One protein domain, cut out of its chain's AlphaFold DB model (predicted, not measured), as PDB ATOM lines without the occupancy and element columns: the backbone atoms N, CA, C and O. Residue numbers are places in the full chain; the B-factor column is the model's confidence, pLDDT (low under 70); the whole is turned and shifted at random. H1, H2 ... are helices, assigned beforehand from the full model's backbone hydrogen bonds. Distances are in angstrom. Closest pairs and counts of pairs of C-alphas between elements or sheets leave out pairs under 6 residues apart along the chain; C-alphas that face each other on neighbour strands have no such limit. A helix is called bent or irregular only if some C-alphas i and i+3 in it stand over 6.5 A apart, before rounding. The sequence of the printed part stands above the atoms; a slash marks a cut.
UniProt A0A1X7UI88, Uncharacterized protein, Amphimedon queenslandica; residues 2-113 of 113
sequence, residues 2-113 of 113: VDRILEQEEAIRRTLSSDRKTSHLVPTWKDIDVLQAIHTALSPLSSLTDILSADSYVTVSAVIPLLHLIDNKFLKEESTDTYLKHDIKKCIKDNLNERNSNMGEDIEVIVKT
ATOM      1  N   VAL A   2     182.877 -16.498  32.515       88.69
ATOM      2  CA  VAL A   2     184.268 -16.252  32.951       88.69
ATOM      3  C   VAL A   2     185.249 -17.296  32.402       88.69
ATOM      4  O   VAL A   2     186.249 -16.910  31.814       88.69
ATOM      5  N   ASP A   3     184.899 -18.586  32.461       89.19
ATOM      6  CA  ASP A   3     185.665 -19.676  31.826       89.19
ATOM      7  C   ASP A   3     186.062 -19.390  30.376       89.19
ATOM      8  O   ASP A   3     187.226 -19.480  30.008       89.19
ATOM      9  N   ARG A   4     185.086 -18.990  29.552       91.56
ATOM     10  CA  ARG A   4     185.306 -18.751  28.120       91.56
ATOM     11  C   ARG A   4     186.191 -17.534  27.879       91.56
ATOM     12  O   ARG A   4     186.943 -17.516  26.916       91.56
ATOM     13  N   ILE A   5     186.097 -16.520  28.740       90.06
ATOM     14  CA  ILE A   5     186.938 -15.320  28.655       90.06
ATOM     15  C   ILE A   5     188.392 -15.673  28.983       90.06
ATOM     16  O   ILE A   5     189.289 -15.215  28.283       90.06
ATOM     17  N   LEU A   6     188.616 -16.506  30.005       90.50
ATOM     18  CA  LEU A   6     189.951 -16.992  30.363       90.50
ATOM     19  C   LEU A   6     190.531 -17.907  29.270       90.50
ATOM     20  O   LEU A   6     191.687 -17.750  28.894       90.50
ATOM     21  N   GLU A   7     189.727 -18.809  28.701       93.19
ATOM     22  CA  GLU A   7     190.138 -19.691  27.598       93.19
ATOM     23  C   GLU A   7     190.514 -18.907  26.328       93.19
ATOM     24  O   GLU A   7     191.461 -19.252  25.621       93.19
ATOM     25  N   GLN A   8     189.780 -17.831  26.034       93.62
ATOM     26  CA  GLN A   8     189.947 -17.028  24.823       93.62
ATOM     27  C   GLN A   8     190.791 -15.763  25.036       93.62
ATOM     28  O   GLN A   8     190.795 -14.898  24.157       93.62
ATOM     29  N   GLU A   9     191.519 -15.641  26.153       91.00
ATOM     30  CA  GLU A   9     192.270 -14.429  26.516       91.00
ATOM     31  C   GLU A   9     193.128 -13.920  25.348       91.00
ATOM     32  O   GLU A   9     193.042 -12.758  24.950       91.00
ATOM     33  N   GLU A  10     193.914 -14.807  24.741       89.62
ATOM     34  CA  GLU A  10     194.832 -14.455  23.659       89.62
ATOM     35  C   GLU A  10     194.092 -13.980  22.396       89.62
ATOM     36  O   GLU A  10     194.505 -13.022  21.736       89.62
ATOM     37  N   ALA A  11     192.956 -14.602  22.071       92.25
ATOM     38  CA  ALA A  11     192.125 -14.191  20.941       92.25
ATOM     39  C   ALA A  11     191.497 -12.807  21.182       92.25
ATOM     40  O   ALA A  11     191.474 -11.965  20.277       92.25
ATOM     41  N   ILE A  12     191.046 -12.549  22.413       91.06
ATOM     42  CA  ILE A  12     190.495 -11.259  22.838       91.06
ATOM     43  C   ILE A  12     191.580 -10.181  22.758       91.06
ATOM     44  O   ILE A  12     191.369  -9.145  22.125       91.06
ATOM     45  N   ARG A  13     192.774 -10.436  23.307       90.75
ATOM     46  CA  ARG A  13     193.898  -9.486  23.277       90.75
ATOM     47  C   ARG A  13     194.313  -9.141  21.851       90.75
ATOM     48  O   ARG A  13     194.477  -7.959  21.548       90.75
ATOM     49  N   ARG A  14     194.424 -10.129  20.959       91.00
ATOM     50  CA  ARG A  14     194.759  -9.907  19.539       91.00
ATOM     51  C   ARG A  14     193.709  -9.069  18.822       91.00
ATOM     52  O   ARG A  14     194.061  -8.129  18.110       91.00
ATOM     53  N   THR A  15     192.433  -9.381  19.034       91.69
ATOM     54  CA  THR A  15     191.323  -8.667  18.392       91.69
ATOM     55  C   THR A  15     191.259  -7.217  18.867       91.69
ATOM     56  O   THR A  15     191.216  -6.303  18.048       91.69
ATOM     57  N   LEU A  16     191.348  -6.989  20.180       91.00
ATOM     58  CA  LEU A  16     191.265  -5.650  20.767       91.00
ATOM     59  C   LEU A  16     192.497  -4.785  20.476       91.00
ATOM     60  O   LEU A  16     192.351  -3.574  20.332       91.00
ATOM     61  N   SER A  17     193.683  -5.391  20.354       89.12
ATOM     62  CA  SER A  17     194.922  -4.677  20.003       89.12
ATOM     63  C   SER A  17     194.991  -4.294  18.521       89.12
ATOM     64  O   SER A  17     195.713  -3.369  18.160       89.12
ATOM     65  N   SER A  18     194.255  -5.003  17.657       90.25
ATOM     66  CA  SER A  18     194.246  -4.741  16.213       90.25
ATOM     67  C   SER A  18     193.429  -3.500  15.842       90.25
ATOM     68  O   SER A  18     193.730  -2.850  14.841       90.25
ATOM     69  N   ASP A  19     192.421  -3.136  16.641       92.06
ATOM     70  CA  ASP A  19     191.642  -1.912  16.450       92.06
ATOM     71  C   ASP A  19     192.092  -0.804  17.420       92.06
ATOM     72  O   ASP A  19     192.018  -0.913  18.646       92.06
ATOM     73  N   ARG A  20     192.523   0.328  16.851       85.12
ATOM     74  CA  ARG A  20     192.969   1.515  17.597       85.12
ATOM     75  C   ARG A  20     191.883   2.059  18.528       85.12
ATOM     76  O   ARG A  20     192.215   2.641  19.559       85.12
ATOM     77  N   LYS A  21     190.603   1.893  18.183       88.50
ATOM     78  CA  LYS A  21     189.492   2.352  19.026       88.50
ATOM     79  C   LYS A  21     189.311   1.476  20.258       88.50
ATOM     80  O   LYS A  21     188.955   2.012  21.297       88.50
ATOM     81  N   THR A  22     189.596   0.179  20.175       87.19
ATOM     82  CA  THR A  22     189.404  -0.783  21.274       87.19
ATOM     83  C   THR A  22     190.686  -1.133  22.020       87.19
ATOM     84  O   THR A  22     190.627  -1.818  23.034       87.19
ATOM     85  N   SER A  23     191.840  -0.639  21.570       84.06
ATOM     86  CA  SER A  23     193.140  -0.925  22.189       84.06
ATOM     87  C   SER A  23     193.226  -0.553  23.675       84.06
ATOM     88  O   SER A  23     194.052  -1.117  24.386       84.06
ATOM     89  N   HIS A  24     192.393   0.373  24.159       88.12
ATOM     90  CA  HIS A  24     192.332   0.752  25.575       88.12
ATOM     91  C   HIS A  24     191.532  -0.236  26.446       88.12
ATOM     92  O   HIS A  24     191.551  -0.115  27.664       88.12
ATOM     93  N   LEU A  25     190.824  -1.191  25.831       88.88
ATOM     94  CA  LEU A  25     190.020  -2.222  26.499       88.88
ATOM     95  C   LEU A  25     190.770  -3.549  26.651       88.88
ATOM     96  O   LEU A  25     190.189  -4.528  27.113       88.88
ATOM     97  N   VAL A  26     192.031  -3.616  26.210       89.44
ATOM     98  CA  VAL A  26     192.839  -4.831  26.326       89.44
ATOM     99  C   VAL A  26     192.967  -5.186  27.814       89.44
ATOM    100  O   VAL A  26     193.481  -4.360  28.571       89.44
ATOM    101  N   PRO A  27     192.522  -6.386  28.236       88.25
ATOM    102  CA  PRO A  27     192.583  -6.791  29.634       88.25
ATOM    103  C   PRO A  27     194.016  -6.738  30.159       88.25
ATOM    104  O   PRO A  27     194.952  -7.245  29.530       88.25
ATOM    105  N   THR A  28     194.188  -6.122  31.321       91.00
ATOM    106  CA  THR A  28     195.463  -6.101  32.036       91.00
ATOM    107  C   THR A  28     195.633  -7.410  32.803       91.00
ATOM    108  O   THR A  28     194.659  -8.070  33.145       91.00
ATOM    109  N   TRP A  29     196.871  -7.764  33.156       87.81
ATOM    110  CA  TRP A  29     197.155  -8.924  34.010       87.81
ATOM    111  C   TRP A  29     196.321  -8.934  35.308       87.81
ATOM    112  O   TRP A  29     195.830  -9.980  35.706       87.81
ATOM    113  N   LYS A  30     196.065  -7.760  35.909       88.31
ATOM    114  CA  LYS A  30     195.196  -7.627  37.090       88.31
ATOM    115  C   LYS A  30     193.749  -8.027  36.815       88.31
ATOM    116  O   LYS A  30     193.114  -8.626  37.675       88.31
ATOM    117  N   ASP A  31     193.228  -7.684  35.640       89.88
ATOM    118  CA  ASP A  31     191.856  -8.023  35.256       89.88
ATOM    119  C   ASP A  31     191.722  -9.542  35.087       89.88
ATOM    120  O   ASP A  31     190.728 -10.133  35.511       89.88
ATOM    121  N   ILE A  32     192.756 -10.187  34.536       90.38
ATOM    122  CA  ILE A  32     192.830 -11.647  34.403       90.38
ATOM    123  C   ILE A  32     192.922 -12.327  35.772       90.38
ATOM    124  O   ILE A  32     192.165 -13.264  36.023       90.38
ATOM    125  N   ASP A  33     193.756 -11.825  36.685       89.25
ATOM    126  CA  ASP A  33     193.868 -12.359  38.052       89.25
ATOM    127  C   ASP A  33     192.529 -12.282  38.807       89.25
ATOM    128  O   ASP A  33     192.129 -13.228  39.491       89.25
ATOM    129  N   VAL A  34     191.792 -11.176  38.654       90.62
ATOM    130  CA  VAL A  34     190.449 -11.017  39.234       90.62
ATOM    131  C   VAL A  34     189.475 -12.039  38.641       90.62
ATOM    132  O   VAL A  34     188.746 -12.696  39.386       90.62
ATOM    133  N   LEU A  35     189.477 -12.221  37.317       91.38
ATOM    134  CA  LEU A  35     188.627 -13.213  36.649       91.38
ATOM    135  C   LEU A  35     188.966 -14.647  37.081       91.38
ATOM    136  O   LEU A  35     188.053 -15.440  37.309       91.38
ATOM    137  N   GLN A  36     190.247 -14.973  37.265       89.31
ATOM    138  CA  GLN A  36     190.685 -16.271  37.787       89.31
ATOM    139  C   GLN A  36     190.241 -16.495  39.237       89.31
ATOM    140  O   GLN A  36     189.784 -17.589  39.580       89.31
ATOM    141  N   ALA A  37     190.321 -15.469  40.087       87.81
ATOM    142  CA  ALA A  37     189.847 -15.553  41.466       87.81
ATOM    143  C   ALA A  37     188.329 -15.802  41.528       87.81
ATOM    144  O   ALA A  37     187.882 -16.679  42.272       87.81
ATOM    145  N   ILE A  38     187.546 -15.094  40.703       88.88
ATOM    146  CA  ILE A  38     186.092 -15.302  40.575       88.88
ATOM    147  C   ILE A  38     185.796 -16.717  40.076       88.88
ATOM    148  O   ILE A  38     184.961 -17.419  40.647       88.88
ATOM    149  N   HIS A  39     186.491 -17.157  39.027       89.81
ATOM    150  CA  HIS A  39     186.320 -18.493  38.467       89.81
ATOM    151  C   HIS A  39     186.599 -19.587  39.498       89.81
ATOM    152  O   HIS A  39     185.768 -20.467  39.700       89.81
ATOM    153  N   THR A  40     187.714 -19.481  40.218       86.94
ATOM    154  CA  THR A  40     188.108 -20.459  41.241       86.94
ATOM    155  C   THR A  40     187.118 -20.493  42.406       86.94
ATOM    156  O   THR A  40     186.854 -21.557  42.963       86.94
ATOM    157  N   ALA A  41     186.555 -19.341  42.785       85.94
ATOM    158  CA  ALA A  41     185.543 -19.262  43.832       85.94
ATOM    159  C   ALA A  41     184.222 -19.934  43.414       85.94
ATOM    160  O   ALA A  41     183.607 -20.629  44.220       85.94
ATOM    161  N   LEU A  42     183.793 -19.737  42.162       87.25
ATOM    162  CA  LEU A  42     182.460 -20.130  41.688       87.25
ATOM    163  C   LEU A  42     182.408 -21.493  40.982       87.25
ATOM    164  O   LEU A  42     181.350 -22.122  40.959       87.25
ATOM    165  N   SER A  43     183.521 -21.975  40.430       87.00
ATOM    166  CA  SER A  43     183.600 -23.248  39.697       87.00
ATOM    167  C   SER A  43     183.013 -24.443  40.476       87.00
ATOM    168  O   SER A  43     182.176 -25.165  39.923       87.00
ATOM    169  N   PRO A  44     183.298 -24.617  41.786       85.94
ATOM    170  CA  PRO A  44     182.706 -25.709  42.555       85.94
ATOM    171  C   PRO A  44     181.172 -25.627  42.666       85.94
ATOM    172  O   PRO A  44     180.496 -26.653  42.580       85.94
ATOM    173  N   LEU A  45     180.614 -24.416  42.788       85.12
ATOM    174  CA  LEU A  45     179.163 -24.185  42.845       85.12
ATOM    175  C   LEU A  45     178.481 -24.470  41.503       85.12
ATOM    176  O   LEU A  45     177.345 -24.946  41.485       85.12
ATOM    177  N   SER A  46     179.176 -24.228  40.387       85.38
ATOM    178  CA  SER A  46     178.684 -24.596  39.055       85.38
ATOM    179  C   SER A  46     178.477 -26.106  38.950       85.38
ATOM    180  O   SER A  46     177.402 -26.547  38.562       85.38
ATOM    181  N   SER A  47     179.468 -26.900  39.377       83.56
ATOM    182  CA  SER A  47     179.374 -28.366  39.324       83.56
ATOM    183  C   SER A  47     178.249 -28.914  40.207       83.56
ATOM    184  O   SER A  47     177.546 -29.847  39.829       83.56
ATOM    185  N   LEU A  48     178.036 -28.292  41.370       82.62
ATOM    186  CA  LEU A  48     176.941 -28.630  42.270       82.62
ATOM    187  C   LEU A  48     175.587 -28.312  41.630       82.62
ATOM    188  O   LEU A  48     174.681 -29.140  41.687       82.62
ATOM    189  N   THR A  49     175.453 -27.138  41.013       86.38
ATOM    190  CA  THR A  49     174.205 -26.711  40.363       86.38
ATOM    191  C   THR A  49     173.838 -27.641  39.212       86.38
ATOM    192  O   THR A  49     172.679 -28.030  39.109       86.38
ATOM    193  N   ASP A  50     174.814 -28.064  38.409       86.25
ATOM    194  CA  ASP A  50     174.585 -29.032  37.332       86.25
ATOM    195  C   ASP A  50     174.062 -30.363  37.884       86.25
ATOM    196  O   ASP A  50     173.041 -30.863  37.409       86.25
ATOM    197  N   ILE A  51     174.690 -30.899  38.940       83.50
ATOM    198  CA  ILE A  51     174.246 -32.142  39.594       83.50
ATOM    199  C   ILE A  51     172.818 -32.001  40.135       83.50
ATOM    200  O   ILE A  51     172.000 -32.889  39.915       83.50
ATOM    201  N   LEU A  52     172.502 -30.896  40.816       80.00
ATOM    202  CA  LEU A  52     171.156 -30.676  41.358       80.00
ATOM    203  C   LEU A  52     170.110 -30.473  40.268       80.00
ATOM    204  O   LEU A  52     168.990 -30.950  40.408       80.00
ATOM    205  N   SER A  53     170.465 -29.787  39.186       82.50
ATOM    206  CA  SER A  53     169.556 -29.569  38.061       82.50
ATOM    207  C   SER A  53     169.237 -30.857  37.299       82.50
ATOM    208  O   SER A  53     168.182 -30.954  36.675       82.50
ATOM    209  N   ALA A  54     170.130 -31.847  37.362       82.88
ATOM    210  CA  ALA A  54     169.926 -33.159  36.764       82.88
ATOM    211  C   ALA A  54     168.996 -34.056  37.599       82.88
ATOM    212  O   ALA A  54     168.493 -35.055  37.080       82.88
ATOM    213  N   ASP A  55     168.761 -33.724  38.873       79.31
ATOM    214  CA  ASP A  55     167.881 -34.501  39.736       79.31
ATOM    215  C   ASP A  55     166.414 -34.089  39.539       79.31
ATOM    216  O   ASP A  55     166.012 -32.946  39.753       79.31
ATOM    217  N   SER A  56     165.594 -35.050  39.120       73.25
ATOM    218  CA  SER A  56     164.165 -34.840  38.860       73.25
ATOM    219  C   SER A  56     163.308 -34.734  40.128       73.25
ATOM    220  O   SER A  56     162.161 -34.294  40.040       73.25
ATOM    221  N   TYR A  57     163.830 -35.137  41.298       68.56
ATOM    222  CA  TYR A  57     163.068 -35.198  42.552       68.56
ATOM    223  C   TYR A  57     163.886 -34.702  43.754       68.56
ATOM    224  O   TYR A  57     164.412 -35.470  44.562       68.56
ATOM    225  N   VAL A  58     163.937 -33.381  43.928       70.19
ATOM    226  CA  VAL A  58     164.598 -32.763  45.086       70.19
ATOM    227  C   VAL A  58     163.680 -32.837  46.312       70.19
ATOM    228  O   VAL A  58     162.656 -32.160  46.385       70.19
ATOM    229  N   THR A  59     164.041 -33.664  47.297       76.06
ATOM    230  CA  THR A  59     163.329 -33.747  48.587       76.06
ATOM    231  C   THR A  59     163.864 -32.724  49.589       76.06
ATOM    232  O   THR A  59     165.061 -32.437  49.616       76.06
ATOM    233  N   VAL A  60     163.007 -32.220  50.485       71.25
ATOM    234  CA  VAL A  60     163.414 -31.284  51.560       71.25
ATOM    235  C   VAL A  60     164.523 -31.883  52.438       71.25
ATOM    236  O   VAL A  60     165.458 -31.190  52.836       71.25
ATOM    237  N   SER A  61     164.486 -33.200  52.666       77.19
ATOM    238  CA  SER A  61     165.527 -33.943  53.385       77.19
ATOM    239  C   SER A  61     166.888 -33.969  52.685       77.19
ATOM    240  O   SER A  61     167.892 -34.162  53.362       77.19
ATOM    241  N   ALA A  62     166.948 -33.779  51.362       72.38
ATOM    242  CA  ALA A  62     168.204 -33.680  50.615       72.38
ATOM    243  C   ALA A  62     168.791 -32.258  50.660       72.38
ATOM    244  O   ALA A  62     170.010 -32.093  50.679       72.38
ATOM    245  N   VAL A  63     167.939 -31.232  50.748       76.12
ATOM    246  CA  VAL A  63     168.351 -29.817  50.762       76.12
ATOM    247  C   VAL A  63     169.150 -29.461  52.022       76.12
ATOM    248  O   VAL A  63     170.146 -28.749  51.927       76.12
ATOM    249  N   ILE A  64     168.778 -29.989  53.193       77.06
ATOM    250  CA  ILE A  64     169.472 -29.684  54.461       77.06
ATOM    251  C   ILE A  64     170.942 -30.174  54.451       77.06
ATOM    252  O   ILE A  64     171.840 -29.360  54.684       77.06
ATOM    253  N   PRO A  65     171.249 -31.450  54.130       80.31
ATOM    254  CA  PRO A  65     172.629 -31.913  53.968       80.31
ATOM    255  C   PRO A  65     173.411 -31.155  52.891       80.31
ATOM    256  O   PRO A  65     174.615 -30.949  53.040       80.31
ATOM    257  N   LEU A  66     172.743 -30.721  51.818       78.94
ATOM    258  CA  LEU A  66     173.370 -29.936  50.756       78.94
ATOM    259  C   LEU A  66     173.772 -28.539  51.230       78.94
ATOM    260  O   LEU A  66     174.888 -28.110  50.946       78.94
ATOM    261  N   LEU A  67     172.923 -27.854  51.999       78.75
ATOM    262  CA  LEU A  67     173.273 -26.573  52.620       78.75
ATOM    263  C   LEU A  67     174.487 -26.725  53.544       78.75
ATOM    264  O   LEU A  67     175.430 -25.936  53.465       78.75
ATOM    265  N   HIS A  68     174.522 -27.790  54.351       81.44
ATOM    266  CA  HIS A  68     175.687 -28.101  55.183       81.44
ATOM    267  C   HIS A  68     176.946 -28.392  54.353       81.44
ATOM    268  O   HIS A  68     178.046 -28.021  54.766       81.44
ATOM    269  N   LEU A  69     176.813 -29.044  53.194       82.81
ATOM    270  CA  LEU A  69     177.926 -29.316  52.286       82.81
ATOM    271  C   LEU A  69     178.462 -28.026  51.648       82.81
ATOM    272  O   LEU A  69     179.678 -27.851  51.563       82.81
ATOM    273  N   ILE A  70     177.575 -27.115  51.239       81.94
ATOM    274  CA  ILE A  70     177.925 -25.787  50.714       81.94
ATOM    275  C   ILE A  70     178.733 -25.009  51.749       81.94
ATOM    276  O   ILE A  70     179.831 -24.548  51.433       81.94
ATOM    277  N   ASP A  71     178.262 -24.955  52.993       79.81
ATOM    278  CA  ASP A  71     178.932 -24.170  54.029       79.81
ATOM    279  C   ASP A  71     180.287 -24.770  54.450       79.81
ATOM    280  O   ASP A  71     181.293 -24.068  54.545       79.81
ATOM    281  N   ASN A  72     180.354 -26.093  54.635       78.31
ATOM    282  CA  ASN A  72     181.551 -26.746  55.181       78.31
ATOM    283  C   ASN A  72     182.623 -27.097  54.145       78.31
ATOM    284  O   ASN A  72     183.794 -27.222  54.510       78.31
ATOM    285  N   LYS A  73     182.243 -27.323  52.882       76.94
ATOM    286  CA  LYS A  73     183.171 -27.793  51.842       76.94
ATOM    287  C   LYS A  73     183.485 -26.720  50.807       76.94
ATOM    288  O   LYS A  73     184.621 -26.649  50.357       76.94
ATOM    289  N   PHE A  74     182.503 -25.906  50.423       76.06
ATOM    290  CA  PHE A  74     182.649 -24.971  49.304       76.06
ATOM    291  C   PHE A  74     182.903 -23.528  49.761       76.06
ATOM    292  O   PHE A  74     183.737 -22.838  49.176       76.06
ATOM    293  N   LEU A  75     182.242 -23.089  50.834       76.31
ATOM    294  CA  LEU A  75     182.372 -21.735  51.390       76.31
ATOM    295  C   LEU A  75     183.328 -21.650  52.582       76.31
ATOM    296  O   LEU A  75     183.541 -20.564  53.118       76.31
ATOM    297  N   LYS A  76     183.945 -22.767  52.978       77.44
ATOM    298  CA  LYS A  76     184.940 -22.777  54.049       77.44
ATOM    299  C   LYS A  76     186.123 -21.887  53.679       77.44
ATOM    300  O   LYS A  76     186.651 -21.960  52.566       77.44
ATOM    301  N   GLU A  77     186.522 -21.046  54.623       69.12
ATOM    302  CA  GLU A  77     187.684 -20.177  54.484       69.12
ATOM    303  C   GLU A  77     188.954 -21.035  54.490       69.12
ATOM    304  O   GLU A  77     189.230 -21.754  55.456       69.12
ATOM    305  N   GLU A  78     189.717 -20.988  53.399       70.31
ATOM    306  CA  GLU A  78     191.045 -21.596  53.329       70.31
ATOM    307  C   GLU A  78     192.095 -20.492  53.466       70.31
ATOM    308  O   GLU A  78     191.975 -19.426  52.867       70.31
ATOM    309  N   SER A  79     193.157 -20.739  54.237       61.91
ATOM    310  CA  SER A  79     194.225 -19.753  54.474       61.91
ATOM    311  C   SER A  79     195.017 -19.378  53.214       61.91
ATOM    312  O   SER A  79     195.786 -18.420  53.231       61.91
ATOM    313  N   THR A  80     194.835 -20.126  52.126       65.94
ATOM    314  CA  THR A  80     195.421 -19.887  50.801       65.94
ATOM    315  C   THR A  80     194.552 -19.015  49.897       65.94
ATOM    316  O   THR A  80     194.948 -18.729  48.767       65.94
ATOM    317  N   ASP A  81     193.363 -18.609  50.345       70.88
ATOM    318  CA  ASP A  81     192.436 -17.840  49.523       70.88
ATOM    319  C   ASP A  81     192.885 -16.384  49.358       70.88
ATOM    320  O   ASP A  81     193.260 -15.697  50.308       70.88
ATOM    321  N   THR A  82     192.808 -15.878  48.125       76.25
ATOM    322  CA  THR A  82     192.969 -14.449  47.842       76.25
ATOM    323  C   THR A  82     191.892 -13.651  48.580       76.25
ATOM    324  O   THR A  82     190.760 -14.118  48.704       76.25
ATOM    325  N   TYR A  83     192.197 -12.413  48.983       83.38
ATOM    326  CA  TYR A  83     191.238 -11.505  49.631       83.38
ATOM    327  C   TYR A  83     189.873 -11.455  48.917       83.38
ATOM    328  O   TYR A  83     188.832 -11.586  49.551       83.38
ATOM    329  N   LEU A  84     189.876 -11.371  47.581       84.69
ATOM    330  CA  LEU A  84     188.649 -11.369  46.781       84.69
ATOM    331  C   LEU A  84     187.859 -12.689  46.876       84.69
ATOM    332  O   LEU A  84     186.634 -12.676  46.921       84.69
ATOM    333  N   LYS A  85     188.544 -13.838  46.920       81.56
ATOM    334  CA  LYS A  85     187.901 -15.155  47.044       81.56
ATOM    335  C   LYS A  85     187.229 -15.310  48.411       81.56
ATOM    336  O   LYS A  85     186.136 -15.867  48.480       81.56
ATOM    337  N   HIS A  86     187.851 -14.786  49.469       83.75
ATOM    338  CA  HIS A  86     187.262 -14.720  50.810       83.75
ATOM    339  C   HIS A  86     185.987 -13.868  50.825       83.75
ATOM    340  O   HIS A  86     184.938 -14.347  51.254       83.75
ATOM    341  N   ASP A  87     186.053 -12.659  50.265       86.44
ATOM    342  CA  ASP A  87     184.921 -11.729  50.247       86.44
ATOM    343  C   ASP A  87     183.731 -12.281  49.439       86.44
ATOM    344  O   ASP A  87     182.585 -12.237  49.890       86.44
ATOM    345  N   ILE A  88     184.002 -12.926  48.297       85.75
ATOM    346  CA  ILE A  88     182.978 -13.620  47.499       85.75
ATOM    347  C   ILE A  88     182.331 -14.754  48.301       85.75
ATOM    348  O   ILE A  88     181.103 -14.836  48.358       85.75
ATOM    349  N   LYS A  89     183.126 -15.628  48.936       84.69
ATOM    350  CA  LYS A  89     182.595 -16.735  49.753       84.69
ATOM    351  C   LYS A  89     181.710 -16.217  50.884       84.69
ATOM    352  O   LYS A  89     180.629 -16.762  51.110       84.69
ATOM    353  N   LYS A  90     182.143 -15.149  51.555       85.94
ATOM    354  CA  LYS A  90     181.392 -14.508  52.634       85.94
ATOM    355  C   LYS A  90     180.074 -13.920  52.135       85.94
ATOM    356  O   LYS A  90     179.032 -14.223  52.702       85.94
ATOM    357  N   CYS A  91     180.097 -13.168  51.034       87.19
ATOM    358  CA  CYS A  91     178.891 -12.597  50.434       87.19
ATOM    359  C   CYS A  91     177.866 -13.681  50.059       87.19
ATOM    360  O   CYS A  91     176.676 -13.540  50.342       87.19
ATOM    361  N   ILE A  92     178.326 -14.801  49.487       85.62
ATOM    362  CA  ILE A  92     177.459 -15.943  49.163       85.62
ATOM    363  C   ILE A  92     176.867 -16.556  50.437       85.62
ATOM    364  O   ILE A  92     175.672 -16.845  50.476       85.62
ATOM    365  N   LYS A  93     177.681 -16.745  51.482       84.12
ATOM    366  CA  LYS A  93     177.227 -17.290  52.766       84.12
ATOM    367  C   LYS A  93     176.168 -16.401  53.415       84.12
ATOM    368  O   LYS A  93     175.126 -16.904  53.834       84.12
ATOM    369  N   ASP A  94     176.410 -15.096  53.453       85.75
ATOM    370  CA  ASP A  94     175.486 -14.119  54.028       85.75
ATOM    371  C   ASP A  94     174.155 -14.111  53.256       85.75
ATOM    372  O   ASP A  94     173.089 -14.203  53.868       85.75
ATOM    373  N   ASN A  95     174.201 -14.141  51.919       86.75
ATOM    374  CA  ASN A  95     172.997 -14.220  51.089       86.75
ATOM    375  C   ASN A  95     172.219 -15.535  51.279       86.75
ATOM    376  O   ASN A  95     170.989 -15.527  51.337       86.75
ATOM    377  N   LEU A  96     172.909 -16.675  51.390       82.00
ATOM    378  CA  LEU A  96     172.259 -17.964  51.649       82.00
ATOM    379  C   LEU A  96     171.566 -17.982  53.016       82.00
ATOM    380  O   LEU A  96     170.439 -18.467  53.112       82.00
ATOM    381  N   ASN A  97     172.203 -17.424  54.046       82.62
ATOM    382  CA  ASN A  97     171.632 -17.341  55.390       82.62
ATOM    383  C   ASN A  97     170.406 -16.423  55.443       82.62
ATOM    384  O   ASN A  97     169.411 -16.778  56.076       82.62
ATOM    385  N   GLU A  98     170.446 -15.285  54.749       84.31
ATOM    386  CA  GLU A  98     169.301 -14.378  54.620       84.31
ATOM    387  C   GLU A  98     168.113 -15.087  53.953       84.31
ATOM    388  O   GLU A  98     167.010 -15.123  54.498       84.31
ATOM    389  N   ARG A  99     168.350 -15.751  52.815       80.44
ATOM    390  CA  ARG A  99     167.301 -16.485  52.090       80.44
ATOM    391  C   ARG A  99     166.717 -17.631  52.911       80.44
ATOM    392  O   ARG A  99     165.510 -17.840  52.869       80.44
ATOM    393  N   ASN A 100     167.550 -18.359  53.652       71.12
ATOM    394  CA  ASN A 100     167.097 -19.473  54.481       71.12
ATOM    395  C   ASN A 100     166.328 -18.998  55.728       71.12
ATOM    396  O   ASN A 100     165.387 -19.660  56.156       71.12
ATOM    397  N   SER A 101     166.683 -17.831  56.278       70.94
ATOM    398  CA  SER A 101     165.947 -17.210  57.389       70.94
ATOM    399  C   SER A 101     164.543 -16.779  56.955       70.94
ATOM    400  O   SER A 101     163.581 -17.062  57.662       70.94
ATOM    401  N   ASN A 102     164.411 -16.209  55.752       61.56
ATOM    402  CA  ASN A 102     163.109 -15.852  55.172       61.56
ATOM    403  C   ASN A 102     162.254 -17.096  54.857       61.56
ATOM    404  O   ASN A 102     161.043 -17.101  55.042       61.56
ATOM    405  N   MET A 103     162.887 -18.199  54.448       55.75
ATOM    406  CA  MET A 103     162.201 -19.465  54.157       55.75
ATOM    407  C   MET A 103     161.601 -20.121  55.418       55.75
ATOM    408  O   MET A 103     160.624 -20.863  55.325       55.75
ATOM    409  N   GLY A 104     162.159 -19.834  56.601       54.19
ATOM    410  CA  GLY A 104     161.603 -20.249  57.891       54.19
ATOM    411  C   GLY A 104     160.265 -19.579  58.234       54.19
ATOM    412  O   GLY A 104     159.425 -20.224  58.859       54.19
ATOM    413  N   GLU A 105     160.034 -18.341  57.784       49.44
ATOM    414  CA  GLU A 105     158.731 -17.665  57.918       49.44
ATOM    415  C   GLU A 105     157.687 -18.261  56.960       49.44
ATOM    416  O   GLU A 105     156.546 -18.493  57.360       49.44
ATOM    417  N   ASP A 106     158.081 -18.613  55.733       49.22
ATOM    418  CA  ASP A 106     157.160 -19.147  54.718       49.22
ATOM    419  C   ASP A 106     156.693 -20.590  55.007       49.22
ATOM    420  O   ASP A 106     155.550 -20.952  54.717       49.22
ATOM    421  N   ILE A 107     157.535 -21.433  55.621       48.53
ATOM    422  CA  ILE A 107     157.146 -22.809  55.995       48.53
ATOM    423  C   ILE A 107     156.127 -22.806  57.148       48.53
ATOM    424  O   ILE A 107     155.234 -23.657  57.176       48.53
ATOM    425  N   GLU A 108     156.187 -21.833  58.065       44.53
ATOM    426  CA  GLU A 108     155.163 -21.676  59.106       44.53
ATOM    427  C   GLU A 108     153.776 -21.362  58.520       44.53
ATOM    428  O   GLU A 108     152.767 -21.796  59.081       44.53
ATOM    429  N   VAL A 109     153.708 -20.655  57.388       48.25
ATOM    430  CA  VAL A 109     152.445 -20.322  56.706       48.25
ATOM    431  C   VAL A 109     151.826 -21.557  56.039       48.25
ATOM    432  O   VAL A 109     150.610 -21.742  56.094       48.25
ATOM    433  N   ILE A 110     152.649 -22.447  55.475       43.94
ATOM    434  CA  ILE A 110     152.180 -23.677  54.810       43.94
ATOM    435  C   ILE A 110     151.673 -24.717  55.824       43.94
ATOM    436  O   ILE A 110     150.743 -25.452  55.518       43.94
ATOM    437  N   VAL A 111     152.241 -24.778  57.034       39.53
ATOM    438  CA  VAL A 111     151.809 -25.729  58.083       39.53
ATOM    439  C   VAL A 111     150.594 -25.218  58.881       39.53
ATOM    440  O   VAL A 111     149.895 -26.012  59.509       39.53
ATOM    441  N   LYS A 112     150.318 -23.906  58.864       43.31
ATOM    442  CA  LYS A 112     149.164 -23.286  59.550       43.31
ATOM    443  C   LYS A 112     147.899 -23.161  58.676       43.31
ATOM    444  O   LYS A 112     146.906 -22.630  59.173       43.31
ATOM    445  N   THR A 113     147.921 -23.640  57.428       38.25
ATOM    446  CA  THR A 113     146.754 -23.686  56.519       38.25
ATOM    447  C   THR A 113     146.243 -25.114  56.382       38.25
ATOM    448  O   THR A 113     145.006 -25.298  56.405       38.25
TER     449      THR A 113
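What this domain is: This is residues 2 to 113 of the 113 residues of an uncharacterized protein of Amphimedon queenslandica (UniProt A0A1X7UI88). This is a long, open zigzag of helices: the bent helix H3 runs through it, with short H1 packed on its first arm H3a and H2 beyond H1 at one end, while towards the other end the chain goes out along H3b, back along H4 and out again along the long H5. The contacts between helices are few, and the last part of H5, residues 101 to 111, sticks out with the two residues after it. The printed part has 112 residues with five named helices, H1 to H5, and no named strand; its class is all helix. It is only just loose, close to extended, with a radius of gyration of the C-alphas of 19.6 A, and it is elongated, spanning 66 by 33 by 22 A.

How they stand to each other: H1, residues 2 to 7, is close to but not clearly touching H2, residues 9 to 18; their closest C-alphas, of Ile 5 and Ile 12, are 7.9 A apart, and their lines are about perpendicular at 78 degrees. H3, residues 29 to 54, was assigned as one helix by its hydrogen bonds but is bent: C-alphas 41 and 44 are 7.2 A apart, and its arms H3a, residues 29 to 41, and H3b, residues 44 to 54, stand at a steep tilt of 46 degrees. H1 and H3a touch, closest at the C-alphas of Val 2 and His 39, 6.3 A, and run opposite ways at a steep tilt of 57 degrees. H2 and H3a are only just apart, closest 8.4 A. H4, residues 60 to 74, is close to but not clearly touching H3b, closest at the C-alphas of Pro 44 and Phe 74, 6.8 A; they run opposite ways at a shallow tilt of 18 degrees. H5, residues 83 to 111, is close to but not clearly touching H4, closest at the C-alphas of Asp 71 and Lys 93, 7.2 A; they run opposite ways at a shallow tilt of 16 degrees. With residues 84 to 89 alone, H5 touches H3a, closest at the C-alphas of Ala 41 and Lys 85, 5.7 A; they run the same way at 36 degrees, only just a steep tilt. H3b and H5 are apart. Every O i to N i+4 pair is within hydrogen-bond range in H1, H2, H3a and H3b, against 9 of 11 in H4 and 22 of 25 in H5.

Where its parts are: H1 begins at C-alpha 2, (184.268, -16.252, 32.951), and H2 follows. H3a is 18.4 A long and H3b 15.9 A. H4, 20.4 A long, is neither bent nor irregular, but only just: C-alphas 71 and 74 are 6.1 A apart. H5, 42.8 A long, ends at C-alpha 111, (151.809, -25.729, 58.083).

The domain as a whole: The C-alphas farthest apart, of Arg 20 and Lys 112, are 65.5 A apart. The printed part has no cut, and no link is long. Residues 53 to 62 and 101 to 113 stand free. The mean pLDDT of the printed part is 79.8; it is under 70 at residues 57, 77, 79 to 80 and 102 to 113.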